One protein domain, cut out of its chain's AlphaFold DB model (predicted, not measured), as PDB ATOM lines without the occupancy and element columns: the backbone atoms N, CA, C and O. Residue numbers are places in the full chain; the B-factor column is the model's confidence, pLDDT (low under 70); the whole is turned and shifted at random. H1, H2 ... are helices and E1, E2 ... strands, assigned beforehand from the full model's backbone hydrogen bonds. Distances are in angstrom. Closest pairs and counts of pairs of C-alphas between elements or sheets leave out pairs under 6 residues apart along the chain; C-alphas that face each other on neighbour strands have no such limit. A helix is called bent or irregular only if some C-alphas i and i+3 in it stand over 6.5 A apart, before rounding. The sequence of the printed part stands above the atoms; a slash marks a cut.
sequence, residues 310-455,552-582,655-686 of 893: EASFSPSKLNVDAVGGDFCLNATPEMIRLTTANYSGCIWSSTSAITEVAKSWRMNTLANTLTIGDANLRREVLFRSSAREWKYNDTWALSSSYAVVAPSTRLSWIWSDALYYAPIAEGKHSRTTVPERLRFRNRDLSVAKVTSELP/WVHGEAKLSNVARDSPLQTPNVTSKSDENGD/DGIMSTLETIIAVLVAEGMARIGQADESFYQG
ATOM      1  N   GLU A 310      -4.888  -6.750 -10.766       81.19
ATOM      2  CA  GLU A 310      -5.092  -5.584 -11.642       81.19
ATOM      3  C   GLU A 310      -6.533  -5.035 -11.592       81.19
ATOM      4  O   GLU A 310      -6.756  -3.820 -11.618       81.19
ATOM      5  N   ALA A 311      -7.509  -5.927 -11.400       83.56
ATOM      6  CA  ALA A 311      -8.914  -5.577 -11.234       83.56
ATOM      7  C   ALA A 311      -9.222  -4.869  -9.901       83.56
ATOM      8  O   ALA A 311     -10.206  -4.137  -9.841       83.56
ATOM      9  N   SER A 312      -8.406  -5.035  -8.849       84.69
ATOM     10  CA  SER A 312      -8.611  -4.318  -7.581       84.69
ATOM     11  C   SER A 312      -8.131  -2.866  -7.622       84.69
ATOM     12  O   SER A 312      -8.639  -2.054  -6.858       84.69
ATOM     13  N   PHE A 313      -7.204  -2.512  -8.521       86.88
ATOM     14  CA  PHE A 313      -6.750  -1.118  -8.694       86.88
ATOM     15  C   PHE A 313      -7.628  -0.313  -9.657       86.88
ATOM     16  O   PHE A 313      -7.628   0.912  -9.609       86.88
ATOM     17  N   SER A 314      -8.362  -0.996 -10.540       91.00
ATOM     18  CA  SER A 314      -9.246  -0.375 -11.534       91.00
ATOM     19  C   SER A 314     -10.613  -1.080 -11.626       91.00
ATOM     20  O   SER A 314     -11.025  -1.529 -12.704       91.00
ATOM     21  N   PRO A 315     -11.348  -1.233 -10.512       91.81
ATOM     22  CA  PRO A 315     -12.561  -2.044 -10.487       91.81
ATOM     23  C   PRO A 315     -13.641  -1.501 -11.435       91.81
ATOM     24  O   PRO A 315     -13.783  -0.295 -11.642       91.81
ATOM     25  N   SER A 316     -14.417  -2.402 -12.042       88.75
ATOM     26  CA  SER A 316     -15.575  -2.038 -12.879       88.75
ATOM     27  C   SER A 316     -16.761  -1.520 -12.059       88.75
ATOM     28  O   SER A 316     -17.645  -0.854 -12.603       88.75
ATOM     29  N   LYS A 317     -16.779  -1.816 -10.756       90.44
ATOM     30  CA  LYS A 317     -17.787  -1.377  -9.799       90.44
ATOM     31  C   LYS A 317     -17.112  -0.781  -8.566       90.44
ATOM     32  O   LYS A 317     -16.355  -1.476  -7.900       90.44
ATOM     33  N   LEU A 318     -17.377   0.492  -8.286       92.50
ATOM     34  CA  LEU A 318     -16.864   1.202  -7.115       92.50
ATOM     35  C   LEU A 318     -17.861   1.040  -5.964       92.50
ATOM     36  O   LEU A 318     -19.002   1.485  -6.074       92.50
ATOM     37  N   ASN A 319     -17.440   0.390  -4.884       91.75
ATOM     38  CA  ASN A 319     -18.253   0.077  -3.708       91.75
ATOM     39  C   ASN A 319     -17.459   0.351  -2.413       91.75
ATOM     40  O   ASN A 319     -16.371   0.922  -2.455       91.75
ATOM     41  N   VAL A 320     -17.985  -0.080  -1.263       88.31
ATOM     42  CA  VAL A 320     -17.336   0.055   0.056       88.31
ATOM     43  C   VAL A 320     -15.908  -0.515   0.086       88.31
ATOM     44  O   VAL A 320     -15.059   0.039   0.771       88.31
ATOM     45  N   ASP A 321     -15.592  -1.541  -0.707       86.19
ATOM     46  CA  ASP A 321     -14.252  -2.147  -0.739       86.19
ATOM     47  C   ASP A 321     -13.203  -1.232  -1.408       86.19
ATOM     48  O   ASP A 321     -11.999  -1.396  -1.218       86.19
ATOM     49  N   ALA A 322     -13.648  -0.232  -2.178       89.69
ATOM     50  CA  ALA A 322     -12.805   0.693  -2.935       89.69
ATOM     51  C   ALA A 322     -12.599   2.058  -2.239       89.69
ATOM     52  O   ALA A 322     -12.287   3.045  -2.903       89.69
ATOM     53  N   VAL A 323     -12.796   2.153  -0.918       89.25
ATOM     54  CA  VAL A 323     -12.684   3.426  -0.164       89.25
ATOM     55  C   VAL A 323     -11.306   3.685   0.464       89.25
ATOM     56  O   VAL A 323     -11.072   4.781   0.975       89.25
ATOM     57  N   GLY A 324     -10.405   2.697   0.429       81.19
ATOM     58  CA  GLY A 324      -9.092   2.753   1.092       81.19
ATOM     59  C   GLY A 324      -9.029   2.047   2.457       81.19
ATOM     60  O   GLY A 324      -8.037   2.185   3.161       81.19
ATOM     61  N   GLY A 325     -10.064   1.278   2.824       81.44
ATOM     62  CA  GLY A 325     -10.149   0.506   4.074       81.44
ATOM     63  C   GLY A 325     -11.173   1.055   5.078       81.44
ATOM     64  O   GLY A 325     -11.679   2.166   4.928       81.44
ATOM     65  N   ASP A 326     -11.475   0.281   6.126       82.69
ATOM     66  CA  ASP A 326     -12.558   0.588   7.079       82.69
ATOM     67  C   ASP A 326     -12.385   1.939   7.792       82.69
ATOM     68  O   ASP A 326     -13.359   2.645   8.066       82.69
ATOM     69  N   PHE A 327     -11.139   2.348   8.052       82.50
ATOM     70  CA  PHE A 327     -10.833   3.629   8.696       82.50
ATOM     71  C   PHE A 327     -11.199   4.848   7.828       82.50
ATOM     72  O   PHE A 327     -11.358   5.948   8.360       82.50
ATOM     73  N   CYS A 328     -11.384   4.665   6.516       86.00
ATOM     74  CA  CYS A 328     -11.784   5.721   5.592       86.00
ATOM     75  C   CYS A 328     -13.306   5.931   5.521       86.00
ATOM     76  O   CYS A 328     -13.737   6.927   4.942       86.00
ATOM     77  N   LEU A 329     -14.134   5.058   6.109       86.88
ATOM     78  CA  LEU A 329     -15.598   5.156   6.005       86.88
ATOM     79  C   LEU A 329     -16.209   6.268   6.870       86.88
ATOM     80  O   LEU A 329     -17.204   6.875   6.480       86.88
ATOM     81  N   ASN A 330     -15.609   6.571   8.025       81.88
ATOM     82  CA  ASN A 330     -16.155   7.507   9.017       81.88
ATOM     83  C   ASN A 330     -15.263   8.744   9.192       81.88
ATOM     84  O   ASN A 330     -14.720   8.999  10.268       81.88
ATOM     85  N   ALA A 331     -15.095   9.517   8.119       84.94
ATOM     86  CA  ALA A 331     -14.250  10.706   8.133       84.94
ATOM     87  C   ALA A 331     -14.843  11.835   8.991       84.94
ATOM     88  O   ALA A 331     -15.963  12.295   8.760       84.94
ATOM     89  N   THR A 332     -14.066  12.335   9.951       85.12
ATOM     90  CA  THR A 332     -14.431  13.525  10.732       85.12
ATOM     91  C   THR A 332     -13.988  14.815  10.024       85.12
ATOM     92  O   THR A 332     -13.063  14.779   9.205       85.12
ATOM     93  N   PRO A 333     -14.584  15.982  10.343       81.38
ATOM     94  CA  PRO A 333     -14.152  17.262   9.775       81.38
ATOM     95  C   PRO A 333     -12.657  17.545   9.998       81.38
ATOM     96  O   PRO A 333     -11.987  18.076   9.114       81.38
ATOM     97  N   GLU A 334     -12.119  17.153  11.159       82.31
ATOM     98  CA  GLU A 334     -10.704  17.358  11.480       82.31
ATOM     99  C   GLU A 334      -9.793  16.434  10.666       82.31
ATOM    100  O   GLU A 334      -8.771  16.885  10.157       82.31
ATOM    101  N   MET A 335     -10.192  15.176  10.440       84.38
ATOM    102  CA  MET A 335      -9.445  14.252   9.575       84.38
ATOM    103  C   MET A 335      -9.325  14.777   8.140       84.38
ATOM    104  O   MET A 335      -8.256  14.697   7.550       84.38
ATOM    105  N   ILE A 336     -10.395  15.360   7.595       82.69
ATOM    106  CA  ILE A 336     -10.410  15.924   6.232       82.69
ATOM    107  C   ILE A 336      -9.498  17.156   6.123       82.69
ATOM    108  O   ILE A 336      -8.919  17.424   5.067       82.69
ATOM    109  N   ARG A 337      -9.366  17.919   7.213       77.88
ATOM    110  CA  ARG A 337      -8.502  19.104   7.282       77.88
ATOM    111  C   ARG A 337      -7.021  18.740   7.426       77.88
ATOM    112  O   ARG A 337      -6.166  19.504   6.984       77.88
ATOM    113  N   LEU A 338      -6.721  17.596   8.037       73.38
ATOM    114  CA  LEU A 338      -5.364  17.124   8.295       73.38
ATOM    115  C   LEU A 338      -4.777  16.391   7.079       73.38
ATOM    116  O   LEU A 338      -5.110  15.243   6.795       73.38
ATOM    117  N   THR A 339      -3.816  17.018   6.403       65.88
ATOM    118  CA  THR A 339      -3.021  16.413   5.321       65.88
ATOM    119  C   THR A 339      -1.899  15.524   5.877       65.88
ATOM    120  O   THR A 339      -0.715  15.834   5.760       65.88
ATOM    121  N   THR A 340      -2.260  14.412   6.525       67.69
ATOM    122  CA  THR A 340      -1.283  13.442   7.063       67.69
ATOM    123  C   THR A 340      -1.116  12.225   6.152       67.69
ATOM    124  O   THR A 340      -2.065  11.803   5.494       67.69
ATOM    125  N   ALA A 341       0.082  11.627   6.157       66.31
ATOM    126  CA  ALA A 341       0.388  10.395   5.417       66.31
ATOM    127  C   ALA A 341      -0.552   9.226   5.783       66.31
ATOM    128  O   ALA A 341      -0.878   8.402   4.941       66.31
ATOM    129  N   ASN A 342      -1.074   9.192   7.013       72.25
ATOM    130  CA  ASN A 342      -1.977   8.127   7.467       72.25
ATOM    131  C   ASN A 342      -3.357   8.160   6.784       72.25
ATOM    132  O   ASN A 342      -4.073   7.166   6.812       72.25
ATOM    133  N   TYR A 343      -3.752   9.293   6.190       79.44
ATOM    134  CA  TYR A 343      -5.045   9.438   5.507       79.44
ATOM    135  C   TYR A 343      -4.912   9.569   3.990       79.44
ATOM    136  O   TYR A 343      -5.926   9.658   3.303       79.44
ATOM    137  N   SER A 344      -3.693   9.547   3.441       79.44
ATOM    138  CA  SER A 344      -3.449   9.730   2.005       79.44
ATOM    139  C   SER A 344      -4.073   8.618   1.143       79.44
ATOM    140  O   SER A 344      -4.458   8.868   0.002       79.44
ATOM    141  N   GLY A 345      -4.271   7.416   1.691       81.38
ATOM    142  CA  GLY A 345      -4.997   6.327   1.024       81.38
ATOM    143  C   GLY A 345      -6.521   6.504   0.966       81.38
ATOM    144  O   GLY A 345      -7.177   5.868   0.145       81.38
ATOM    145  N   CYS A 346      -7.109   7.384   1.783       88.56
ATOM    146  CA  CYS A 346      -8.560   7.567   1.808       88.56
ATOM    147  C   CYS A 346      -9.055   8.403   0.629       88.56
ATOM    148  O   CYS A 346      -8.511   9.471   0.340       88.56
ATOM    149  N   ILE A 347     -10.163   7.982   0.014       91.69
ATOM    150  CA  ILE A 347     -10.733   8.631  -1.181       91.69
ATOM    151  C   ILE A 347     -11.137  10.103  -0.979       91.69
ATOM    152  O   ILE A 347     -11.151  10.868  -1.938       91.69
ATOM    153  N   TRP A 348     -11.418  10.531   0.258       90.19
ATOM    154  CA  TRP A 348     -11.801  11.909   0.604       90.19
ATOM    155  C   TRP A 348     -10.619  12.825   0.965       90.19
ATOM    156  O   TRP A 348     -10.821  14.018   1.196       90.19
ATOM    157  N   SER A 349      -9.387  12.316   1.035       88.12
ATOM    158  CA  SER A 349      -8.232  13.064   1.568       88.12
ATOM    159  C   SER A 349      -7.786  14.255   0.711       88.12
ATOM    160  O   SER A 349      -7.266  15.233   1.245       88.12
ATOM    161  N   SER A 350      -8.069  14.246  -0.594       87.81
ATOM    162  CA  SER A 350      -7.781  15.367  -1.503       87.81
ATOM    163  C   SER A 350      -8.716  16.568  -1.325       87.81
ATOM    164  O   SER A 350      -8.443  17.636  -1.874       87.81
ATOM    165  N   THR A 351      -9.808  16.426  -0.563       89.12
ATOM    166  CA  THR A 351     -10.864  17.446  -0.418       89.12
ATOM    167  C   THR A 351     -10.295  18.815  -0.038       89.12
ATOM    168  O   THR A 351     -10.646  19.820  -0.655       89.12
ATOM    169  N   SER A 352      -9.404  18.880   0.953       86.06
ATOM    170  CA  SER A 352      -8.818  20.143   1.423       86.06
ATOM    171  C   SER A 352      -7.909  20.787   0.370       86.06
ATOM    172  O   SER A 352      -8.054  21.976   0.090       86.06
ATOM    173  N   ALA A 353      -7.049  20.003  -0.286       87.31
ATOM    174  CA  ALA A 353      -6.178  20.481  -1.361       87.31
ATOM    175  C   ALA A 353      -6.977  21.020  -2.562       87.31
ATOM    176  O   ALA A 353      -6.689  22.109  -3.059       87.31
ATOM    177  N   ILE A 354      -8.020  20.297  -2.985       89.50
ATOM    178  CA  ILE A 354      -8.930  20.735  -4.054       89.50
ATOM    179  C   ILE A 354      -9.621  22.041  -3.651       89.50
ATOM    180  O   ILE A 354      -9.698  22.966  -4.455       89.50
ATOM    181  N   THR A 355     -10.079  22.143  -2.400       88.12
ATOM    182  CA  THR A 355     -10.750  23.341  -1.877       88.12
ATOM    183  C   THR A 355      -9.855  24.579  -1.941       88.12
ATOM    184  O   THR A 355     -10.286  25.625  -2.426       88.12
ATOM    185  N   GLU A 356      -8.611  24.478  -1.469       86.81
ATOM    186  CA  GLU A 356      -7.681  25.614  -1.449       86.81
ATOM    187  C   GLU A 356      -7.335  26.101  -2.856       86.81
ATOM    188  O   GLU A 356      -7.330  27.307  -3.116       86.81
ATOM    189  N   VAL A 357      -7.125  25.183  -3.801       84.75
ATOM    190  CA  VAL A 357      -6.854  25.587  -5.182       84.75
ATOM    191  C   VAL A 357      -8.111  26.127  -5.861       84.75
ATOM    192  O   VAL A 357      -8.029  27.143  -6.552       84.75
ATOM    193  N   ALA A 358      -9.287  25.558  -5.597       83.94
ATOM    194  CA  ALA A 358     -10.546  26.066  -6.135       83.94
ATOM    195  C   ALA A 358     -10.846  27.510  -5.692       83.94
ATOM    196  O   ALA A 358     -11.298  28.316  -6.506       83.94
ATOM    197  N   LYS A 359     -10.512  27.888  -4.447       83.69
ATOM    198  CA  LYS A 359     -10.603  29.286  -3.974       83.69
ATOM    199  C   LYS A 359      -9.746  30.245  -4.807       83.69
ATOM    200  O   LYS A 359     -10.132  31.395  -5.023       83.69
ATOM    201  N   SER A 360      -8.590  29.787  -5.292       80.88
ATOM    202  CA  SER A 360      -7.665  30.615  -6.076       80.88
ATOM    203  C   SER A 360      -8.171  30.939  -7.486       80.88
ATOM    204  O   SER A 360      -7.778  31.959  -8.053       80.88
ATOM    205  N   TRP A 361      -9.080  30.127  -8.041       75.81
ATOM    206  CA  TRP A 361      -9.559  30.275  -9.420       75.81
ATOM    207  C   TRP A 361     -10.469  31.485  -9.642       75.81
ATOM    208  O   TRP A 361     -10.711  31.841 -10.790       75.81
ATOM    209  N   ARG A 362     -10.975  32.140  -8.583       67.12
ATOM    210  CA  ARG A 362     -11.856  33.326  -8.679       67.12
ATOM    211  C   ARG A 362     -12.977  33.174  -9.732       67.12
ATOM    212  O   ARG A 362     -13.323  34.138 -10.409       67.12
ATOM    213  N   MET A 363     -13.530  31.965  -9.874       64.69
ATOM    214  CA  MET A 363     -14.573  31.600 -10.852       64.69
ATOM    215  C   MET A 363     -14.164  31.706 -12.339       64.69
ATOM    216  O   MET A 363     -15.029  31.830 -13.207       64.69
ATOM    217  N   ASN A 364     -12.864  31.652 -12.649       64.56
ATOM    218  CA  ASN A 364     -12.331  31.569 -14.009       64.56
ATOM    219  C   ASN A 364     -11.204  30.525 -14.090       64.56
ATOM    220  O   ASN A 364     -10.081  30.753 -13.639       64.56
ATOM    221  N   THR A 365     -11.489  29.368 -14.683       62.53
ATOM    222  CA  THR A 365     -10.515  28.281 -14.831       62.53
ATOM    223  C   THR A 365      -9.918  28.283 -16.240       62.53
ATOM    224  O   THR A 365     -10.440  27.631 -17.141       62.53
ATOM    225  N   LEU A 366      -8.813  29.013 -16.434       61.00
ATOM    226  CA  LEU A 366      -7.933  28.847 -17.607       61.00
ATOM    227  C   LEU A 366      -6.799  27.841 -17.350       61.00
ATOM    228  O   LEU A 366      -6.103  27.435 -18.280       61.00
ATOM    229  N   ALA A 367      -6.585  27.474 -16.083       62.66
ATOM    230  CA  ALA A 367      -5.628  26.445 -15.712       62.66
ATOM    231  C   ALA A 367      -6.137  25.079 -16.183       62.66
ATOM    232  O   ALA A 367      -7.316  24.782 -16.037       62.66
ATOM    233  N   ASN A 368      -5.228  24.258 -16.706       79.00
ATOM    234  CA  ASN A 368      -5.524  22.881 -17.107       79.00
ATOM    235  C   ASN A 368      -4.898  21.859 -16.153       79.00
ATOM    236  O   ASN A 368      -4.907  20.661 -16.433       79.00
ATOM    237  N   THR A 369      -4.278  22.322 -15.066       85.44
ATOM    238  CA  THR A 369      -3.567  21.457 -14.132       85.44
ATOM    239  C   THR A 369      -3.738  21.916 -12.687       85.44
ATOM    240  O   THR A 369      -3.920  23.102 -12.395       85.44
ATOM    241  N   LEU A 370      -3.729  20.946 -11.777       87.25
ATOM    242  CA  LEU A 370      -3.828  21.110 -10.332       87.25
ATOM    243  C   LEU A 370      -2.749  20.243  -9.689       87.25
ATOM    244  O   LEU A 370      -2.695  19.050  -9.952       87.25
ATOM    245  N   THR A 371      -1.921  20.798  -8.806       88.19
ATOM    246  CA  THR A 371      -0.999  19.976  -8.011       88.19
ATOM    247  C   THR A 371      -1.615  19.624  -6.663       88.19
ATOM    248  O   THR A 371      -1.988  20.513  -5.900       88.19
ATOM    249  N   ILE A 372      -1.657  18.334  -6.347       86.81
ATOM    250  CA  ILE A 372      -2.077  17.792  -5.056       86.81
ATOM    251  C   ILE A 372      -0.834  17.309  -4.312       86.81
ATOM    252  O   ILE A 372      -0.018  16.560  -4.855       86.81
ATOM    253  N   GLY A 373      -0.675  17.793  -3.081       80.62
ATOM    254  CA  GLY A 373       0.376  17.368  -2.163       80.62
ATOM    255  C   GLY A 373      -0.183  16.415  -1.113       80.62
ATOM    256  O   GLY A 373      -1.026  16.817  -0.316       80.62
ATOM    257  N   ASP A 374       0.314  15.183  -1.100       75.62
ATOM    258  CA  ASP A 374       0.013  14.151  -0.110       75.62
ATOM    259  C   ASP A 374       1.307  13.885   0.687       75.62
ATOM    260  O   ASP A 374       2.124  13.042   0.312       75.62
ATOM    261  N   ALA A 375       1.559  14.670   1.742       72.50
ATOM    262  CA  ALA A 375       2.837  14.687   2.467       72.50
ATOM    263  C   ALA A 375       4.055  14.955   1.545       72.50
ATOM    264  O   ALA A 375       4.191  16.057   1.018       72.50
ATOM    265  N   ASN A 376       4.939  13.967   1.345       69.19
ATOM    266  CA  ASN A 376       6.139  14.085   0.497       69.19
ATOM    267  C   ASN A 376       5.875  13.760  -0.987       69.19
ATOM    268  O   ASN A 376       6.787  13.839  -1.814       69.19
ATOM    269  N   LEU A 377       4.648  13.359  -1.332       80.38
ATOM    270  CA  LEU A 377       4.242  13.022  -2.692       80.38
ATOM    271  C   LEU A 377       3.540  14.214  -3.338       80.38
ATOM    272  O   LEU A 377       2.628  14.802  -2.760       80.38
ATOM    273  N   ARG A 378       3.934  14.546  -4.569       86.56
ATOM    274  CA  ARG A 378       3.270  15.569  -5.379       86.56
ATOM    275  C   ARG A 378       2.765  14.951  -6.671       86.56
ATOM    276  O   ARG A 378       3.544  14.375  -7.431       86.56
ATOM    277  N   ARG A 379       1.467  15.091  -6.924       89.50
ATOM    278  CA  ARG A 379       0.805  14.617  -8.143       89.50
ATOM    279  C   ARG A 379       0.138  15.777  -8.852       89.50
ATOM    280  O   ARG A 379      -0.463  16.634  -8.212       89.50
ATOM    281  N   GLU A 380       0.235  15.794 -10.166       90.25
ATOM    282  CA  GLU A 380      -0.526  16.695 -11.011       90.25
ATOM    283  C   GLU A 380      -1.812  16.001 -11.473       90.25
ATOM    284  O   GLU A 380      -1.791  14.867 -11.948       90.25
ATOM    285  N   VAL A 381      -2.940  16.685 -11.327       90.81
ATOM    286  CA  VAL A 381      -4.225  16.329 -11.919       90.81
ATOM    287  C   VAL A 381      -4.407  17.225 -13.130       90.81
ATOM    288  O   VAL A 381      -4.383  18.450 -13.008       90.81
ATOM    289  N   LEU A 382      -4.582  16.618 -14.297       90.06
ATOM    290  CA  LEU A 382      -4.844  17.340 -15.535       90.06
ATOM    291  C   LEU A 382      -6.353  17.474 -15.695       90.06
ATOM    292  O   LEU A 382      -7.077  16.493 -15.559       90.06
ATOM    293  N   PHE A 383      -6.849  18.662 -15.998       87.38
ATOM    294  CA  PHE A 383      -8.262  18.874 -16.270       87.38
ATOM    295  C   PHE A 383      -8.458  19.852 -17.423       87.38
ATOM    296  O   PHE A 383      -7.576  20.625 -17.781       87.38
ATOM    297  N   ARG A 384      -9.632  19.794 -18.040       85.81
ATOM    298  CA  ARG A 384     -10.056  20.724 -19.079       85.81
ATOM    299  C   ARG A 384     -11.488  21.117 -18.803       85.81
ATOM    300  O   ARG A 384     -12.380  20.281 -18.931       85.81
ATOM    301  N   SER A 385     -11.693  22.382 -18.489       83.94
ATOM    302  CA  SER A 385     -13.014  22.938 -18.238       83.94
ATOM    303  C   SER A 385     -13.804  23.131 -19.533       83.94
ATOM    304  O   SER A 385     -13.236  23.405 -20.597       83.94
ATOM    305  N   SER A 386     -15.128  23.013 -19.443       80.56
ATOM    306  CA  SER A 386     -16.034  23.405 -20.518       80.56
ATOM    307  C   SER A 386     -15.892  24.903 -20.819       80.56
ATOM    308  O   SER A 386     -15.740  25.733 -19.921       80.56
ATOM    309  N   ALA A 387     -15.894  25.266 -22.101       75.94
ATOM    310  CA  ALA A 387     -15.677  26.640 -22.537       75.94
ATOM    311  C   ALA A 387     -16.356  26.896 -23.885       75.94
ATOM    312  O   ALA A 387     -16.038  26.259 -24.895       75.94
ATOM    313  N   ARG A 388     -17.274  27.869 -23.912       70.19
ATOM    314  CA  ARG A 388     -18.047  28.219 -25.116       70.19
ATOM    315  C   ARG A 388     -17.171  28.763 -26.243       70.19
ATOM    316  O   ARG A 388     -17.360  28.368 -27.389       70.19
ATOM    317  N   GLU A 389     -16.200  29.611 -25.911       68.81
ATOM    318  CA  GLU A 389     -15.256  30.208 -26.872       68.81
ATOM    319  C   GLU A 389     -14.466  29.141 -27.641       68.81
ATOM    320  O   GLU A 389     -14.261  29.251 -28.848       68.81
ATOM    321  N   TRP A 390     -14.104  28.057 -26.950       66.25
ATOM    322  CA  TRP A 390     -13.291  26.962 -27.482       66.25
ATOM    323  C   TRP A 390     -14.126  25.762 -27.953       66.25
ATOM    324  O   TRP A 390     -13.565  24.726 -28.307       66.25
ATOM    325  N   LYS A 391     -15.465  25.891 -27.975       69.50
ATOM    326  CA  LYS A 391     -16.429  24.824 -28.316       69.50
ATOM    327  C   LYS A 391     -16.254  23.543 -27.485       69.50
ATOM    328  O   LYS A 391     -16.583  22.448 -27.943       69.50
ATOM    329  N   TYR A 392     -15.753  23.667 -26.257       73.50
ATOM    330  CA  TYR A 392     -15.671  22.555 -25.316       73.50
ATOM    331  C   TYR A 392     -16.997  22.434 -24.579       73.50
ATOM    332  O   TYR A 392     -17.362  23.289 -23.773       73.50
ATOM    333  N   ASN A 393     -17.730  21.371 -24.891       76.19
ATOM    334  CA  ASN A 393     -19.069  21.155 -24.361       76.19
ATOM    335  C   ASN A 393     -19.067  20.535 -22.960       76.19
ATOM    336  O   ASN A 393     -20.095  20.590 -22.296       76.19
ATOM    337  N   ASP A 394     -17.975  19.912 -22.533       79.81
ATOM    338  CA  ASP A 394     -17.877  19.118 -21.315       79.81
ATOM    339  C   ASP A 394     -16.554  19.348 -20.582       79.81
ATOM    340  O   ASP A 394     -15.557  19.776 -21.174       79.81
ATOM    341  N   THR A 395     -16.566  19.044 -19.287       87.31
ATOM    342  CA  THR A 395     -15.398  19.162 -18.419       87.31
ATOM    343  C   THR A 395     -14.804  17.786 -18.146       87.31
ATOM    344  O   THR A 395     -15.539  16.844 -17.850       87.31
ATOM    345  N   TRP A 396     -13.479  17.673 -18.232       88.69
ATOM    346  CA  TRP A 396     -12.733  16.430 -18.022       88.69
ATOM    347  C   TRP A 396     -11.665  16.602 -16.949       88.69
ATOM    348  O   TRP A 396     -11.032  17.651 -16.898       88.69
ATOM    349  N   ALA A 397     -11.417  15.566 -16.153       91.19
ATOM    350  CA  ALA A 397     -10.290  15.482 -15.227       91.19
ATOM    351  C   ALA A 397      -9.623  14.103 -15.308       91.19
ATOM    352  O   ALA A 397     -10.305  13.093 -15.454       91.19
ATOM    353  N   LEU A 398      -8.298  14.071 -15.204       91.56
ATOM    354  CA  LEU A 398      -7.431  12.903 -15.299       91.56
ATOM    355  C   LEU A 398      -6.418  12.952 -14.155       91.56
ATOM    356  O   LEU A 398      -5.721  13.955 -13.984       91.56
ATOM    357  N   SER A 399      -6.294  11.857 -13.410       92.38
ATOM    358  CA  SER A 399      -5.300  11.729 -12.339       92.38
ATOM    359  C   SER A 399      -4.430  10.482 -12.522       92.38
ATOM    360  O   SER A 399      -4.723   9.612 -13.339       92.38
ATOM    361  N   SER A 400      -3.326  10.409 -11.777       91.44
ATOM    362  CA  SER A 400      -2.481   9.213 -11.683       91.44
ATOM    363  C   SER A 400      -2.903   8.352 -10.504       91.44
ATOM    364  O   SER A 400      -3.077   8.878  -9.402       91.44
ATOM    365  N   SER A 401      -2.994   7.035 -10.713       90.69
ATOM    366  CA  SER A 401      -3.269   6.082  -9.634       90.69
ATOM    367  C   SER A 401      -2.216   6.198  -8.525       90.69
ATOM    368  O   SER A 401      -1.008   6.097  -8.752       90.69
ATOM    369  N   TYR A 402      -2.686   6.419  -7.305       87.88
ATOM    370  CA  TYR A 402      -1.864   6.581  -6.117       87.88
ATOM    371  C   TYR A 402      -1.081   5.300  -5.800       87.88
ATOM    372  O   TYR A 402       0.095   5.377  -5.440       87.88
ATOM    373  N   ALA A 403      -1.694   4.133  -6.038       85.62
ATOM    374  CA  ALA A 403      -1.097   2.819  -5.802       85.62
ATOM    375  C   ALA A 403       0.227   2.615  -6.561       85.62
ATOM    376  O   ALA A 403       1.131   1.963  -6.050       85.62
ATOM    377  N   VAL A 404       0.384   3.196  -7.760       88.50
ATOM    378  CA  VAL A 404       1.658   3.154  -8.509       88.50
ATOM    379  C   VAL A 404       2.573   4.334  -8.203       88.50
ATOM    380  O   VAL A 404       3.797   4.189  -8.224       88.50
ATOM    381  N   VAL A 405       2.000   5.501  -7.906       88.12
ATOM    382  CA  VAL A 405       2.762   6.724  -7.652       88.12
ATOM    383  C   VAL A 405       3.573   6.627  -6.362       88.12
ATOM    384  O   VAL A 405       4.756   6.972  -6.376       88.12
ATOM    385  N   ALA A 406       2.983   6.154  -5.263       83.88
ATOM    386  CA  ALA A 406       3.683   6.095  -3.980       83.88
ATOM    387  C   ALA A 406       4.952   5.206  -4.046       83.88
ATOM    388  O   ALA A 406       6.042   5.701  -3.726       83.88
ATOM    389  N   PRO A 407       4.895   3.960  -4.570       83.62
ATOM    390  CA  PRO A 407       6.093   3.152  -4.806       83.62
ATOM    391  C   PRO A 407       7.066   3.774  -5.814       83.62
ATOM    392  O   PRO A 407       8.275   3.725  -5.594       83.62
ATOM    393  N   SER A 408       6.567   4.393  -6.892       88.69
ATOM    394  CA  SER A 408       7.400   5.050  -7.914       88.69
ATOM    395  C   SER A 408       8.251   6.179  -7.324       88.69
ATOM    396  O   SER A 408       9.459   6.249  -7.563       88.69
ATOM    397  N   THR A 409       7.659   7.030  -6.482       86.81
ATOM    398  CA  THR A 409       8.399   8.093  -5.795       86.81
ATOM    399  C   THR A 409       9.398   7.520  -4.790       86.81
ATOM    400  O   THR A 409      10.523   8.011  -4.704       86.81
ATOM    401  N   ARG A 410       9.067   6.432  -4.083       84.06
ATOM    402  CA  ARG A 410      10.027   5.779  -3.181       84.06
ATOM    403  C   ARG A 410      11.219   5.184  -3.935       84.06
ATOM    404  O   ARG A 410      12.363   5.401  -3.531       84.06
ATOM    405  N   LEU A 411      10.970   4.489  -5.045       86.19
ATOM    406  CA  LEU A 411      12.013   3.963  -5.930       86.19
ATOM    407  C   LEU A 411      12.894   5.078  -6.495       86.19
ATOM    408  O   LEU A 411      14.095   4.871  -6.647       86.19
ATOM    409  N   SER A 412      12.341   6.274  -6.721       87.94
ATOM    410  CA  SER A 412      13.119   7.443  -7.145       87.94
ATOM    411  C   SER A 412      14.212   7.816  -6.135       87.94
ATOM    412  O   SER A 412      15.360   8.039  -6.521       87.94
ATOM    413  N   TRP A 413      13.900   7.803  -4.835       84.94
ATOM    414  CA  TRP A 413      14.878   8.080  -3.780       84.94
ATOM    415  C   TRP A 413      15.905   6.952  -3.653       84.94
ATOM    416  O   TRP A 413      17.096   7.216  -3.526       84.94
ATOM    417  N   ILE A 414      15.480   5.691  -3.784       84.38
ATOM    418  CA  ILE A 414      16.395   4.536  -3.779       84.38
ATOM    419  C   ILE A 414      17.342   4.585  -4.985       84.38
ATOM    420  O   ILE A 414      18.528   4.295  -4.850       84.38
ATOM    421  N   TRP A 415      16.851   4.988  -6.156       87.12
ATOM    422  CA  TRP A 415      17.666   5.193  -7.353       87.12
ATOM    423  C   TRP A 415      18.691   6.318  -7.158       87.12
ATOM    424  O   TRP A 415      19.848   6.177  -7.555       87.12
ATOM    425  N   SER A 416      18.297   7.392  -6.468       84.19
ATOM    426  CA  SER A 416      19.194   8.470  -6.031       84.19
ATOM    427  C   SER A 416      20.354   7.977  -5.182       84.19
ATOM    428  O   SER A 416      21.512   8.332  -5.434       84.19
ATOM    429  N   ASP A 417      20.024   7.165  -4.175       82.62
ATOM    430  CA  ASP A 417      20.979   6.571  -3.251       82.62
ATOM    431  C   ASP A 417      21.886   5.602  -4.011       82.62
ATOM    432  O   ASP A 417      23.106   5.653  -3.868       82.62
ATOM    433  N   ALA A 418      21.323   4.781  -4.902       83.44
ATOM    434  CA  ALA A 418      22.083   3.857  -5.735       83.44
ATOM    435  C   ALA A 418      23.143   4.588  -6.571       83.44
ATOM    436  O   ALA A 418      24.292   4.151  -6.623       83.44
ATOM    437  N   LEU A 419      22.789   5.724  -7.185       80.94
ATOM    438  CA  LEU A 419      23.749   6.567  -7.904       80.94
ATOM    439  C   LEU A 419      24.833   7.133  -6.986       80.94
ATOM    440  O   LEU A 419      26.004   7.143  -7.366       80.94
ATOM    441  N   TYR A 420      24.456   7.574  -5.784       79.19
ATOM    442  CA  TYR A 420      25.388   8.119  -4.799       79.19
ATOM    443  C   TYR A 420      26.390   7.063  -4.294       79.19
ATOM    444  O   TYR A 420      27.577   7.355  -4.145       79.19
ATOM    445  N   TYR A 421      25.945   5.819  -4.083       77.25
ATOM    446  CA  TYR A 421      26.775   4.717  -3.580       77.25
ATOM    447  C   TYR A 421      27.484   3.899  -4.673       77.25
ATOM    448  O   TYR A 421      28.385   3.114  -4.363       77.25
ATOM    449  N   ALA A 422      27.150   4.091  -5.953       74.75
ATOM    450  CA  ALA A 422      27.754   3.355  -7.065       74.75
ATOM    451  C   ALA A 422      29.300   3.403  -7.132       74.75
ATOM    452  O   ALA A 422      29.890   2.362  -7.426       74.75
ATOM    453  N   PRO A 423      29.992   4.532  -6.849       69.31
ATOM    454  CA  PRO A 423      31.459   4.568  -6.858       69.31
ATOM    455  C   PRO A 423      32.092   3.615  -5.833       69.31
ATOM    456  O   PRO A 423      33.099   2.971  -6.125       69.31
ATOM    457  N   ILE A 424      31.475   3.492  -4.652       64.19
ATOM    458  CA  ILE A 424      31.952   2.627  -3.563       64.19
ATOM    459  C   ILE A 424      31.804   1.154  -3.954       64.19
ATOM    460  O   ILE A 424      32.724   0.368  -3.746       64.19
ATOM    461  N   ALA A 425      30.684   0.791  -4.588       62.62
ATOM    462  CA  ALA A 425      30.434  -0.572  -5.062       62.62
ATOM    463  C   ALA A 425      31.434  -1.042  -6.142       62.62
ATOM    464  O   ALA A 425      31.606  -2.242  -6.338       62.62
ATOM    465  N   GLU A 426      32.113  -0.119  -6.830       64.19
ATOM    466  CA  GLU A 426      33.166  -0.417  -7.815       64.19
ATOM    467  C   GLU A 426      34.591  -0.362  -7.232       64.19
ATOM    468  O   GLU A 426      35.568  -0.384  -7.980       64.19
ATOM    469  N   GLY A 427      34.744  -0.274  -5.906       59.62
ATOM    470  CA  GLY A 427      36.053  -0.244  -5.242       59.62
ATOM    471  C   GLY A 427      36.795   1.094  -5.357       59.62
ATOM    472  O   GLY A 427      37.961   1.198  -4.962       59.62
ATOM    473  N   LYS A 428      36.144   2.151  -5.866       60.66
ATOM    474  CA  LYS A 428      36.729   3.497  -5.875       60.66
ATOM    475  C   LYS A 428      36.617   4.103  -4.480       60.66
ATOM    476  O   LYS A 428      35.530   4.240  -3.929       60.66
ATOM    477  N   HIS A 429      37.753   4.527  -3.930       55.53
ATOM    478  CA  HIS A 429      37.841   5.105  -2.584       55.53
ATOM    479  C   HIS A 429      37.238   6.521  -2.481       55.53
ATOM    480  O   HIS A 429      37.142   7.068  -1.387       55.53
ATOM    481  N   SER A 430      36.819   7.122  -3.604       54.75
ATOM    482  CA  SER A 430      36.222   8.459  -3.638       54.75
ATOM    483  C   SER A 430      34.772   8.436  -4.125       54.75
ATOM    484  O   SER A 430      34.486   7.992  -5.239       54.75
ATOM    485  N   ARG A 431      33.873   9.018  -3.316       57.56
ATOM    486  CA  ARG A 431      32.444   9.229  -3.627       57.56
ATOM    487  C   ARG A 431      32.197  10.271  -4.726       57.56
ATOM    488  O   ARG A 431      31.063  10.441  -5.153       57.56
ATOM    489  N   THR A 432      33.228  10.982  -5.183       56.81
ATOM    490  CA  THR A 432      33.071  12.137  -6.085       56.81
ATOM    491  C   THR A 432      33.082  11.785  -7.572       56.81
ATOM    492  O   THR A 432      32.745  12.632  -8.393       56.81
ATOM    493  N   THR A 433      33.453  10.555  -7.949       56.12
ATOM    494  CA  THR A 433      33.558  10.161  -9.366       56.12
ATOM    495  C   THR A 433      32.532   9.095  -9.726       56.12
ATOM    496  O   THR A 433      32.735   7.903  -9.486       56.12
ATOM    497  N   VAL A 434      31.423   9.525 -10.332       61.06
ATOM    498  CA  VAL A 434      30.413   8.623 -10.901       61.06
ATOM    499  C   VAL A 434      31.092   7.715 -11.947       61.06
ATOM    500  O   VAL A 434      31.840   8.217 -12.796       61.06
ATOM    501  N   PRO A 435      30.890   6.382 -11.896       63.75
ATOM    502  CA  PRO A 435      31.402   5.447 -12.895       63.75
ATOM    503  C   PRO A 435      31.132   5.899 -14.330       63.75
ATOM    504  O   PRO A 435      30.072   6.448 -14.621       63.75
ATOM    505  N   GLU A 436      32.057   5.623 -15.254       61.84
ATOM    506  CA  GLU A 436      31.936   6.054 -16.656       61.84
ATOM    507  C   GLU A 436      30.641   5.546 -17.314       61.84
ATOM    508  O   GLU A 436      29.963   6.301 -18.005       61.84
ATOM    509  N   ARG A 437      30.220   4.323 -16.964       64.69
ATOM    510  CA  ARG A 437      28.947   3.711 -17.387       64.69
ATOM    511  C   ARG A 437      27.683   4.369 -16.812       64.69
ATOM    512  O   ARG A 437      26.592   3.987 -17.204       64.69
ATOM    513  N   LEU A 438      27.806   5.260 -15.827       66.06
ATOM    514  CA  LEU A 438      26.694   5.948 -15.155       66.06
ATOM    515  C   LEU A 438      26.730   7.466 -15.396       66.06
ATOM    516  O   LEU A 438      25.876   8.177 -14.875       66.06
ATOM    517  N   ARG A 439      27.682   7.973 -16.197       62.66
ATOM    518  CA  ARG A 439      27.874   9.416 -16.452       62.66
ATOM    519  C   ARG A 439      26.661  10.115 -17.064       62.66
ATOM    520  O   ARG A 439      26.509  11.314 -16.885       62.66
ATOM    521  N   PHE A 440      25.802   9.374 -17.759       64.38
ATOM    522  CA  PHE A 440      24.570   9.899 -18.346       64.38
ATOM    523  C   PHE A 440      23.405   9.977 -17.352       64.38
ATOM    524  O   PHE A 440      22.331  10.415 -17.730       64.38
ATOM    525  N   ARG A 441      23.570   9.547 -16.093       66.75
ATOM    526  CA  ARG A 441      22.489   9.518 -15.098       66.75
ATOM    527  C   ARG A 441      22.479  10.778 -14.258       66.75
ATOM    528  O   ARG A 441      22.943  10.794 -13.122       66.75
ATOM    529  N   ASN A 442      21.947  11.834 -14.860       70.75
ATOM    530  CA  ASN A 442      21.628  13.078 -14.178       70.75
ATOM    531  C   ASN A 442      20.215  12.990 -13.572       70.75
ATOM    532  O   ASN A 442      19.279  12.571 -14.253       70.75
ATOM    533  N   ARG A 443      20.071  13.388 -12.303       69.81
ATOM    534  CA  ARG A 443      18.789  13.424 -11.580       69.81
ATOM    535  C   ARG A 443      17.796  14.378 -12.253       69.81
ATOM    536  O   ARG A 443      16.653  14.000 -12.480       69.81
ATOM    537  N   ASP A 444      18.255  15.544 -12.700       72.81
ATOM    538  CA  ASP A 444      17.397  16.593 -13.275       72.81
ATOM    539  C   ASP A 444      16.899  16.276 -14.691       72.81
ATOM    540  O   ASP A 444      15.996  16.917 -15.209       72.81
ATOM    541  N   LEU A 445      17.486  15.271 -15.338       77.50
ATOM    542  CA  LEU A 445      17.141  14.879 -16.708       77.50
ATOM    543  C   LEU A 445      16.521  13.500 -16.793       77.50
ATOM    544  O   LEU A 445      16.308  12.960 -17.879       77.50
ATOM    545  N   SER A 446      16.284  12.913 -15.630       86.12
ATOM    546  CA  SER A 446      15.723  11.591 -15.519       86.12
ATOM    547  C   SER A 446      14.207  11.667 -15.414       86.12
ATOM    548  O   SER A 446      13.649  12.486 -14.678       86.12
ATOM    549  N   VAL A 447      13.552  10.782 -16.155       89.19
ATOM    550  CA  VAL A 447      12.111  10.570 -16.131       89.19
ATOM    551  C   VAL A 447      11.871   9.107 -15.796       89.19
ATOM    552  O   VAL A 447      12.350   8.223 -16.507       89.19
ATOM    553  N   ALA A 448      11.134   8.838 -14.721       91.75
ATOM    554  CA  ALA A 448      10.647   7.493 -14.441       91.75
ATOM    555  C   ALA A 448       9.230   7.307 -14.985       91.75
ATOM    556  O   ALA A 448       8.436   8.246 -14.994       91.75
ATOM    557  N   LYS A 449       8.911   6.101 -15.450       93.56
ATOM    558  CA  LYS A 449       7.605   5.756 -16.021       93.56
ATOM    559  C   LYS A 449       7.104   4.449 -15.420       93.56
ATOM    560  O   LYS A 449       7.884   3.506 -15.264       93.56
ATOM    561  N   VAL A 450       5.809   4.402 -15.112       92.94
ATOM    562  CA  VAL A 450       5.083   3.187 -14.712       92.94
ATOM    563  C   VAL A 450       3.752   3.147 -15.443       92.94
ATOM    564  O   VAL A 450       3.018   4.131 -15.424       92.94
ATOM    565  N   THR A 451       3.419   2.012 -16.052       92.12
ATOM    566  CA  THR A 451       2.127   1.819 -16.718       92.12
ATOM    567  C   THR A 451       1.019   1.480 -15.719       92.12
ATOM    568  O   THR A 451       1.190   0.652 -14.817       92.12
ATOM    569  N   SER A 452      -0.143   2.110 -15.881       90.69
ATOM    570  CA  SER A 452      -1.315   1.906 -15.026       90.69
ATOM    571  C   SER A 452      -2.606   2.336 -15.713       90.69
ATOM    572  O   SER A 452      -2.594   3.180 -16.603       90.69
ATOM    573  N   GLU A 453      -3.729   1.827 -15.219       91.25
ATOM    574  CA  GLU A 453      -5.040   2.393 -15.524       91.25
ATOM    575  C   GLU A 453      -5.208   3.716 -14.766       91.25
ATOM    576  O   GLU A 453      -5.089   3.776 -13.540       91.25
ATOM    577  N   LEU A 454      -5.442   4.792 -15.509       91.88
ATOM    578  CA  LEU A 454      -5.621   6.141 -15.000       91.88
ATOM    579  C   LEU A 454      -7.122   6.440 -14.862       91.88
ATOM    580  O   LEU A 454      -7.885   6.155 -15.790       91.88
ATOM    581  N   PRO A 455      -7.580   7.013 -13.739       94.12
ATOM    582  CA  PRO A 455      -8.949   7.489 -13.615       94.12
ATOM    583  C   PRO A 455      -9.158   8.746 -14.454       94.12
ATOM    584  O   PRO A 455      -8.423   9.730 -14.326       94.12
ATOM    585  N   TRP A 552     -11.900   4.307 -16.568       91.38
ATOM    586  CA  TRP A 552     -10.494   3.930 -16.538       91.38
ATOM    587  C   TRP A 552      -9.923   4.010 -17.953       91.38
ATOM    588  O   TRP A 552     -10.597   3.601 -18.904       91.38
ATOM    589  N   VAL A 553      -8.713   4.550 -18.085       89.31
ATOM    590  CA  VAL A 553      -7.984   4.623 -19.354       89.31
ATOM    591  C   VAL A 553      -6.547   4.147 -19.189       89.31
ATOM    592  O   VAL A 553      -5.876   4.495 -18.219       89.31
ATOM    593  N   HIS A 554      -6.041   3.408 -20.170       89.69
ATOM    594  CA  HIS A 554      -4.650   2.977 -20.160       89.69
ATOM    595  C   HIS A 554      -3.677   4.162 -20.301       89.69
ATOM    596  O   HIS A 554      -3.804   4.994 -21.211       89.69
ATOM    597  N   GLY A 555      -2.673   4.230 -19.426       89.00
ATOM    598  CA  GLY A 555      -1.653   5.269 -19.481       89.00
ATOM    599  C   GLY A 555      -0.419   4.998 -18.627       89.00
ATOM    600  O   GLY A 555      -0.156   3.884 -18.172       89.00
ATOM    601  N   GLU A 556       0.359   6.053 -18.420       91.06
ATOM    602  CA  GLU A 556       1.604   6.063 -17.661       91.06
ATOM    603  C   GLU A 556       1.560   7.138 -16.572       91.06
ATOM    604  O   GLU A 556       1.178   8.279 -16.834       91.06
ATOM    605  N   ALA A 557       2.028   6.803 -15.371       91.81
ATOM    606  CA  ALA A 557       2.453   7.786 -14.383       91.81
ATOM    607  C   ALA A 557       3.922   8.145 -14.660       91.81
ATOM    608  O   ALA A 557       4.804   7.279 -14.587       91.81
ATOM    609  N   LYS A 558       4.181   9.406 -15.021       92.19
ATOM    610  CA  LYS A 558       5.517   9.931 -15.314       92.19
ATOM    611  C   LYS A 558       6.046  10.730 -14.131       92.19
ATOM    612  O   LYS A 558       5.407  11.674 -13.689       92.19
ATOM    613  N   LEU A 559       7.249  10.405 -13.677       90.38
ATOM    614  CA  LEU A 559       7.960  11.139 -12.641       90.38
ATOM    615  C   LEU A 559       9.134  11.893 -13.247       90.38
ATOM    616  O   LEU A 559      10.131  11.274 -13.617       90.38
ATOM    617  N   SER A 560       9.036  13.215 -13.316       85.44
ATOM    618  CA  SER A 560      10.129  14.064 -13.795       85.44
ATOM    619  C   SER A 560      11.075  14.440 -12.657       85.44
ATOM    620  O   SER A 560      10.640  14.612 -11.516       85.44
ATOM    621  N   ASN A 561      12.357  14.631 -12.977       82.12
ATOM    622  CA  ASN A 561      13.412  14.941 -12.008       82.12
ATOM    623  C   ASN A 561      13.497  13.864 -10.916       82.12
ATOM    624  O   ASN A 561      13.304  14.150  -9.727       82.12
ATOM    625  N   VAL A 562      13.721  12.608 -11.325       82.25
ATOM    626  CA  VAL A 562      13.826  11.473 -10.393       82.25
ATOM    627  C   VAL A 562      14.826  11.844  -9.301       82.25
ATOM    628  O   VAL A 562      15.953  12.250  -9.584       82.25
ATOM    629  N   ALA A 563      14.392  11.691  -8.049       73.38
ATOM    630  CA  ALA A 563      15.155  11.999  -6.848       73.38
ATOM    631  C   ALA A 563      15.339  13.470  -6.433       73.38
ATOM    632  O   ALA A 563      16.190  13.747  -5.581       73.38
ATOM    633  N   ARG A 564      14.556  14.407  -6.976       72.56
ATOM    634  CA  ARG A 564      14.454  15.758  -6.402       72.56
ATOM    635  C   ARG A 564      13.670  15.744  -5.085       72.56
ATOM    636  O   ARG A 564      12.878  14.833  -4.841       72.56
ATOM    637  N   ASP A 565      13.845  16.778  -4.268       67.19
ATOM    638  CA  ASP A 565      12.986  17.020  -3.110       67.19
ATOM    639  C   ASP A 565      11.538  17.215  -3.593       67.19
ATOM    640  O   ASP A 565      11.215  18.203  -4.254       67.19
ATOM    641  N   SER A 566      10.671  16.242  -3.293       70.12
ATOM    642  CA  SER A 566       9.269  16.168  -3.744       70.12
ATOM    643  C   SER A 566       9.097  16.098  -5.276       70.12
ATOM    644  O   SER A 566       8.639  17.069  -5.893       70.12
ATOM    645  N   PRO A 567       9.448  14.967  -5.916       81.31
ATOM    646  CA  PRO A 567       9.387  14.842  -7.366       81.31
ATOM    647  C   PRO A 567       7.917  14.840  -7.836       81.31
ATOM    648  O   PRO A 567       7.040  14.286  -7.169       81.31
ATOM    649  N   LEU A 568       7.640  15.514  -8.958       87.12
ATOM    650  CA  LEU A 568       6.279  15.714  -9.466       87.12
ATOM    651  C   LEU A 568       5.881  14.571 -10.401       87.12
ATOM    652  O   LEU A 568       6.552  14.317 -11.403       87.12
ATOM    653  N   GLN A 569       4.767  13.920 -10.077       89.38
ATOM    654  CA  GLN A 569       4.160  12.866 -10.884       89.38
ATOM    655  C   GLN A 569       3.080  13.448 -11.791       89.38
ATOM    656  O   GLN A 569       2.194  14.153 -11.307       89.38
ATOM    657  N   THR A 570       3.111  13.115 -13.075       90.25
ATOM    658  CA  THR A 570       2.147  13.583 -14.072       90.25
ATOM    659  C   THR A 570       1.501  12.398 -14.800       90.25
ATOM    660  O   THR A 570       2.198  11.460 -15.203       90.25
ATOM    661  N   PRO A 571       0.165  12.386 -14.965       89.94
ATOM    662  CA  PRO A 571      -0.514  11.355 -15.737       89.94
ATOM    663  C   PRO A 571      -0.305  11.601 -17.230       89.94
ATOM    664  O   PRO A 571      -0.430  12.724 -17.716       89.94
ATOM    665  N   ASN A 572      -0.043  10.536 -17.979       86.62
ATOM    666  CA  ASN A 572       0.094  10.584 -19.426       86.62
ATOM    667  C   ASN A 572      -0.703   9.453 -20.076       86.62
ATOM    668  O   ASN A 572      -0.377   8.281 -19.910       86.62
ATOM    669  N   VAL A 573      -1.728   9.794 -20.852       81.75
ATOM    670  CA  VAL A 573      -2.535   8.799 -21.571       81.75
ATOM    671  C   VAL A 573      -1.745   8.276 -22.771       81.75
ATOM    672  O   VAL A 573      -1.195   9.057 -23.545       81.75
ATOM    673  N   THR A 574      -1.684   6.956 -22.945       72.94
ATOM    674  CA  THR A 574      -0.918   6.316 -24.034       72.94
ATOM    675  C   THR A 574      -1.721   6.120 -25.322       72.94
ATOM    676  O   THR A 574      -1.163   5.717 -26.342       72.94
ATOM    677  N   SER A 575      -3.032   6.390 -25.307       63.72
ATOM    678  CA  SER A 575      -3.861   6.385 -26.518       63.72
ATOM    679  C   SER A 575      -3.381   7.461 -27.499       63.72
ATOM    680  O   SER A 575      -3.072   8.572 -27.069       63.72
ATOM    681  N   LYS A 576      -3.343   7.151 -28.805       54.44
ATOM    682  CA  LYS A 576      -2.840   8.047 -29.867       54.44
ATOM    683  C   LYS A 576      -3.364   9.482 -29.696       54.44
ATOM    684  O   LYS A 576      -4.578   9.692 -29.670       54.44
ATOM    685  N   SER A 577      -2.441  10.438 -29.594       49.75
ATOM    686  CA  SER A 577      -2.731  11.873 -29.579       49.75
ATOM    687  C   SER A 577      -3.467  12.280 -30.855       49.75
ATOM    688  O   SER A 577      -3.222  11.716 -31.925       49.75
ATOM    689  N   ASP A 578      -4.353  13.272 -30.759       45.47
ATOM    690  CA  ASP A 578      -4.858  13.949 -31.954       45.47
ATOM    691  C   ASP A 578      -3.679  14.531 -32.748       45.47
ATOM    692  O   ASP A 578      -2.689  14.974 -32.165       45.47
ATOM    693  N   GLU A 579      -3.781  14.542 -34.079       42.66
ATOM    694  CA  GLU A 579      -2.715  14.946 -35.015       42.66
ATOM    695  C   GLU A 579      -2.187  16.390 -34.818       42.66
ATOM    696  O   GLU A 579      -1.260  16.783 -35.517       42.66
ATOM    697  N   ASN A 580      -2.722  17.176 -33.870       40.88
ATOM    698  CA  ASN A 580      -2.471  18.617 -33.741       40.88
ATOM    699  C   ASN A 580      -2.129  19.162 -32.327       40.88
ATOM    700  O   ASN A 580      -2.224  20.374 -32.127       40.88
ATOM    701  N   GLY A 581      -1.680  18.365 -31.345       37.53
ATOM    702  CA  GLY A 581      -1.021  18.960 -30.161       37.53
ATOM    703  C   GLY A 581      -0.843  18.085 -28.916       37.53
ATOM    704  O   GLY A 581      -1.562  17.111 -28.723       37.53
ATOM    705  N   ASP A 582       0.082  18.511 -28.044       36.06
ATOM    706  CA  ASP A 582       0.499  17.951 -26.734       36.06
ATOM    707  C   ASP A 582      -0.605  17.872 -25.650       36.06
ATOM    708  O   ASP A 582      -0.328  17.892 -24.450       36.06
ATOM    709  N   ASP A 655     -21.379  30.939 -17.078       59.62
ATOM    710  CA  ASP A 655     -20.510  29.994 -17.786       59.62
ATOM    711  C   ASP A 655     -19.202  29.715 -17.014       59.62
ATOM    712  O   ASP A 655     -18.741  28.574 -16.972       59.62
ATOM    713  N   GLY A 656     -18.636  30.719 -16.329       65.19
ATOM    714  CA  GLY A 656     -17.452  30.560 -15.468       65.19
ATOM    715  C   GLY A 656     -17.763  29.814 -14.164       65.19
ATOM    716  O   GLY A 656     -16.980  28.988 -13.695       65.19
ATOM    717  N   ILE A 657     -18.960  30.036 -13.615       77.00
ATOM    718  CA  ILE A 657     -19.443  29.353 -12.407       77.00
ATOM    719  C   ILE A 657     -19.708  27.870 -12.692       77.00
ATOM    720  O   ILE A 657     -19.284  27.008 -11.923       77.00
ATOM    721  N   MET A 658     -20.381  27.568 -13.806       82.31
ATOM    722  CA  MET A 658     -20.702  26.194 -14.194       82.31
ATOM    723  C   MET A 658     -19.440  25.391 -14.514       82.31
ATOM    724  O   MET A 658     -19.280  24.289 -14.004       82.31
ATOM    725  N   SER A 659     -18.516  25.954 -15.296       82.56
ATOM    726  CA  SER A 659     -17.244  25.297 -15.627       82.56
ATOM    727  C   SER A 659     -16.385  25.033 -14.384       82.56
ATOM    728  O   SER A 659     -15.832  23.943 -14.239       82.56
ATOM    729  N   THR A 660     -16.347  25.972 -13.432       85.75
ATOM    730  CA  THR A 660     -15.680  25.775 -12.134       85.75
ATOM    731  C   THR A 660     -16.342  24.652 -11.327       85.75
ATOM    732  O   THR A 660     -15.650  23.785 -10.797       85.75
ATOM    733  N   LEU A 661     -17.679  24.622 -11.265       89.50
ATOM    734  CA  LEU A 661     -18.436  23.576 -10.570       89.50
ATOM    735  C   LEU A 661     -18.165  22.189 -11.163       89.50
ATOM    736  O   LEU A 661     -17.849  21.250 -10.434       89.50
ATOM    737  N   GLU A 662     -18.267  22.068 -12.487       90.69
ATOM    738  CA  GLU A 662     -17.975  20.831 -13.205       90.69
ATOM    739  C   GLU A 662     -16.531  20.375 -12.965       90.69
ATOM    740  O   GLU A 662     -16.300  19.187 -12.751       90.69
ATOM    741  N   THR A 663     -15.576  21.313 -12.929       90.50
ATOM    742  CA  THR A 663     -14.155  21.033 -12.664       90.50
ATOM    743  C   THR A 663     -13.944  20.480 -11.262       90.50
ATOM    744  O   THR A 663     -13.276  19.462 -11.108       90.50
ATOM    745  N   ILE A 664     -14.547  21.102 -10.242       92.50
ATOM    746  CA  ILE A 664     -14.455  20.638  -8.850       92.50
ATOM    747  C   ILE A 664     -14.973  19.200  -8.734       92.50
ATOM    748  O   ILE A 664     -14.306  18.355  -8.140       92.50
ATOM    749  N   ILE A 665     -16.132  18.904  -9.331       95.19
ATOM    750  CA  ILE A 665     -16.731  17.563  -9.286       95.19
ATOM    751  C   ILE A 665     -15.862  16.558 -10.058       95.19
ATOM    752  O   ILE A 665     -15.618  15.460  -9.557       95.19
ATOM    753  N   ALA A 666     -15.375  16.924 -11.250       94.12
ATOM    754  CA  ALA A 666     -14.553  16.047 -12.082       94.12
ATOM    755  C   ALA A 666     -13.248  15.671 -11.369       94.12
ATOM    756  O   ALA A 666     -12.915  14.491 -11.273       94.12
ATOM    757  N   VAL A 667     -12.549  16.664 -10.813       93.94
ATOM    758  CA  VAL A 667     -11.313  16.467 -10.050       93.94
ATOM    759  C   VAL A 667     -11.571  15.643  -8.789       93.94
ATOM    760  O   VAL A 667     -10.815  14.713  -8.523       93.94
ATOM    761  N   LEU A 668     -12.637  15.936  -8.034       95.56
ATOM    762  CA  LEU A 668     -12.965  15.219  -6.798       95.56
ATOM    763  C   LEU A 668     -13.188  13.723  -7.043       95.56
ATOM    764  O   LEU A 668     -12.624  12.893  -6.334       95.56
ATOM    765  N   VAL A 669     -13.984  13.370  -8.055       96.25
ATOM    766  CA  VAL A 669     -14.270  11.963  -8.371       96.25
ATOM    767  C   VAL A 669     -13.039  11.277  -8.971       96.25
ATOM    768  O   VAL A 669     -12.739  10.149  -8.585       96.25
ATOM    769  N   ALA A 670     -12.285  11.955  -9.848       95.31
ATOM    770  CA  ALA A 670     -11.053  11.404 -10.422       95.31
ATOM    771  C   ALA A 670     -10.004  11.114  -9.338       95.31
ATOM    772  O   ALA A 670      -9.354  10.073  -9.373       95.31
ATOM    773  N   GLU A 671      -9.874  11.993  -8.343       93.81
ATOM    774  CA  GLU A 671      -8.993  11.783  -7.193       93.81
ATOM    775  C   GLU A 671      -9.483  10.692  -6.246       93.81
ATOM    776  O   GLU A 671      -8.669   9.909  -5.761       93.81
ATOM    777  N   GLY A 672     -10.793  10.600  -6.010       93.75
ATOM    778  CA  GLY A 672     -11.366   9.492  -5.254       93.75
ATOM    779  C   GLY A 672     -11.020   8.151  -5.902       93.75
ATOM    780  O   GLY A 672     -10.542   7.238  -5.235       93.75
ATOM    781  N   MET A 673     -11.174   8.050  -7.224       95.19
ATOM    782  CA  MET A 673     -10.782   6.855  -7.975       95.19
ATOM    783  C   MET A 673      -9.268   6.618  -7.959       95.19
ATOM    784  O   MET A 673      -8.829   5.478  -7.843       95.19
ATOM    785  N   ALA A 674      -8.455   7.674  -8.047       93.12
ATOM    786  CA  ALA A 674      -6.997   7.563  -8.049       93.12
ATOM    787  C   ALA A 674      -6.447   6.893  -6.787       93.12
ATOM    788  O   ALA A 674      -5.395   6.264  -6.849       93.12
ATOM    789  N   ARG A 675      -7.145   7.012  -5.654       90.00
ATOM    790  CA  ARG A 675      -6.709   6.479  -4.354       90.00
ATOM    791  C   ARG A 675      -7.110   5.019  -4.118       90.00
ATOM    792  O   ARG A 675      -6.685   4.422  -3.133       90.00
ATOM    793  N   ILE A 676      -7.864   4.416  -5.040       90.19
ATOM    794  CA  ILE A 676      -8.245   3.003  -4.962       90.19
ATOM    795  C   ILE A 676      -6.993   2.113  -4.963       90.19
ATOM    796  O   ILE A 676      -6.074   2.287  -5.764       90.19
ATOM    797  N   GLY A 677      -6.984   1.130  -4.060       79.69
ATOM    798  CA  GLY A 677      -5.905   0.152  -3.928       79.69
ATOM    799  C   GLY A 677      -4.732   0.594  -3.048       79.69
ATOM    800  O   GLY A 677      -3.765  -0.156  -2.937       79.69
ATOM    801  N   GLN A 678      -4.816   1.759  -2.396       72.00
ATOM    802  CA  GLN A 678      -3.867   2.178  -1.365       72.00
ATOM    803  C   GLN A 678      -4.448   1.897   0.030       72.00
ATOM    804  O   GLN A 678      -5.400   2.557   0.434       72.00
ATOM    805  N   ALA A 679      -3.890   0.930   0.767       54.56
ATOM    806  CA  ALA A 679      -4.411   0.552   2.088       54.56
ATOM    807  C   ALA A 679      -3.649   1.163   3.283       54.56
ATOM    808  O   ALA A 679      -4.251   1.318   4.336       54.56
ATOM    809  N   ASP A 680      -2.372   1.544   3.147       56.91
ATOM    810  CA  ASP A 680      -1.622   2.347   4.135       56.91
ATOM    811  C   ASP A 680      -0.240   2.719   3.549       56.91
ATOM    812  O   ASP A 680       0.400   1.882   2.906       56.91
ATOM    813  N   GLU A 681       0.259   3.943   3.747       53.78
ATOM    814  CA  GLU A 681       1.649   4.297   3.394       53.78
ATOM    815  C   GLU A 681       2.667   3.731   4.397       53.78
ATOM    816  O   GLU A 681       3.843   3.571   4.049       53.78
ATOM    817  N   SER A 682       2.228   3.401   5.620       52.78
ATOM    818  CA  SER A 682       3.077   2.859   6.696       52.78
ATOM    819  C   SER A 682       3.842   1.598   6.261       52.78
ATOM    820  O   SER A 682       5.017   1.417   6.589       52.78
ATOM    821  N   PHE A 683       3.213   0.802   5.400       51.72
ATOM    822  CA  PHE A 683       3.742  -0.384   4.736       51.72
ATOM    823  C   PHE A 683       5.052  -0.136   3.964       51.72
ATOM    824  O   PHE A 683       5.949  -0.978   3.961       51.72
ATOM    825  N   TYR A 684       5.224   1.039   3.357       54.03
ATOM    826  CA  TYR A 684       6.410   1.361   2.554       54.03
ATOM    827  C   TYR A 684       7.519   2.076   3.345       54.03
ATOM    828  O   TYR A 684       8.617   2.274   2.811       54.03
ATOM    829  N   GLN A 685       7.263   2.450   4.606       49.91
ATOM    830  CA  GLN A 685       8.229   3.144   5.468       49.91
ATOM    831  C   GLN A 685       9.192   2.196   6.209       49.91
ATOM    832  O   GLN A 685      10.254   2.641   6.642       49.91
ATOM    833  N   GLY A 686       8.867   0.900   6.323       46.88
ATOM    834  CA  GLY A 686       9.509  -0.015   7.280       46.88
ATOM    835  C   GLY A 686      10.765  -0.788   6.848       46.88
ATOM    836  O   GLY A 686      11.376  -1.424   7.697       46.88
TER     837      GLY A 686
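This is residues 310 to 455, 552 to 582 and 655 to 686 of the 893 residues of an uncharacterized protein of Pseudogymnoascus sp. VKM F-3557 (UniProt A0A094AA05). A strongly twisted sheet of six strands curls round the beginning of the long helix H4, with the helix H5 on the same face. The rest of H4 and the returning link, residues 426 to 445, make a long arm, while the small helices H1, H2 and H6 lie at the periphery and residues 576 to 582 stick out. The printed part has 209 residues with six named helices and six named strands: along the chain come the helices H1 to H3, the strands E1 to E3, the helix H4, the strands E4 to E6, and the helices H5 and H6; the class is mixed, helices and strands, and the sheet is branched at E2, with the neighbours E2 and E6 parallel and the neighbour pairs E1 and E2, E2 and E3, E4 and E5, and E5 and E6 antiparallel. The whole is compact, with a radius of gyration of the C-alphas of 19.3 A and spans of 64 by 46 by 33 A.

H1, residues 310 to 313, begins at C-alpha 310 (-5.092, -5.584, -11.642). H2 is residues 333 to 337 and H3 residues 351 to 360, 14.7 A. E1, residues 369 to 374, E2, residues 377 to 384, 23.1 A, and E3, residues 395 to 398, form a meander, each strand the antiparallel neighbour of the one before. H4, residues 402 to 425, spans 33.1 A; it has a kink of 37 degrees near residue 419 and is irregular, with C-alphas 420 and 423 7.3 A apart. E4, residues 446 to 455, spans 25.1 A, E5, residues 552 to 560, 23.1 A, and E6, residues 568 to 573, 16.5 A. H5, residues 655 to 674, spans 27.9 A, and H6, residues 682 to 685, ends at C-alpha 685 (8.229, 3.144, 5.468).

E2 has E1 on one side, in a hairpin (N 372 to O 379, 2.8 A), and E3, in a hairpin (N 384 to O 396, 2.8 A), and parallel E6 (N 380 to O 569, 2.8 A) on the other side. E5 has E6 on one side, in a hairpin (N 558 to O 570, 2.9 A), and antiparallel E4 on the other side (N 450 to O 557, 3.1 A). The sheet curls round residues 402 to 412 of H4; the closest C-alphas of H4 and E5, those of Val 405 and Ala 557, are 6.8 A apart. H5 is on the same face, at a height over the sheet of 7.2 A, over E2 and only just over E3, with 3 C-alphas. H5 touches H3 with residues 660 to 668 alone, at a shallow tilt of 26 degrees, opposite ways; the closest C-alphas are those of Thr 351 and Leu 668, 7.1 A. H3 and H1 only graze the sheet. H2 only just touches H3, with 3 pairs of C-alphas within 8 A, the closest Arg 337 and Ser 352, 6.0 A. H6 is close to but not clearly touching H4, C-alphas of Pro 407 and Tyr 684 at 7.6 A. Every O i to N i+4 pair is within hydrogen-bond range in H2 and H5, against 5 of 6 in H3 and 17 of 20 in H4; H1 and H6 are too short for such a pair.

The C-alphas farthest apart, those of Gly 427 and Asp 655, are 65.4 A apart. Residues 456 to 551 and 583 to 654 are not printed; the gaps between C-alphas are 4.9 A and 25.8 A. The links H1 to H2, H2 to H3 and H4 to E4 are long. The mean pLDDT of the printed part is 79.0, and 52 residues are under 70, among them 423 to 441, 575 to 582 and 679 to 686.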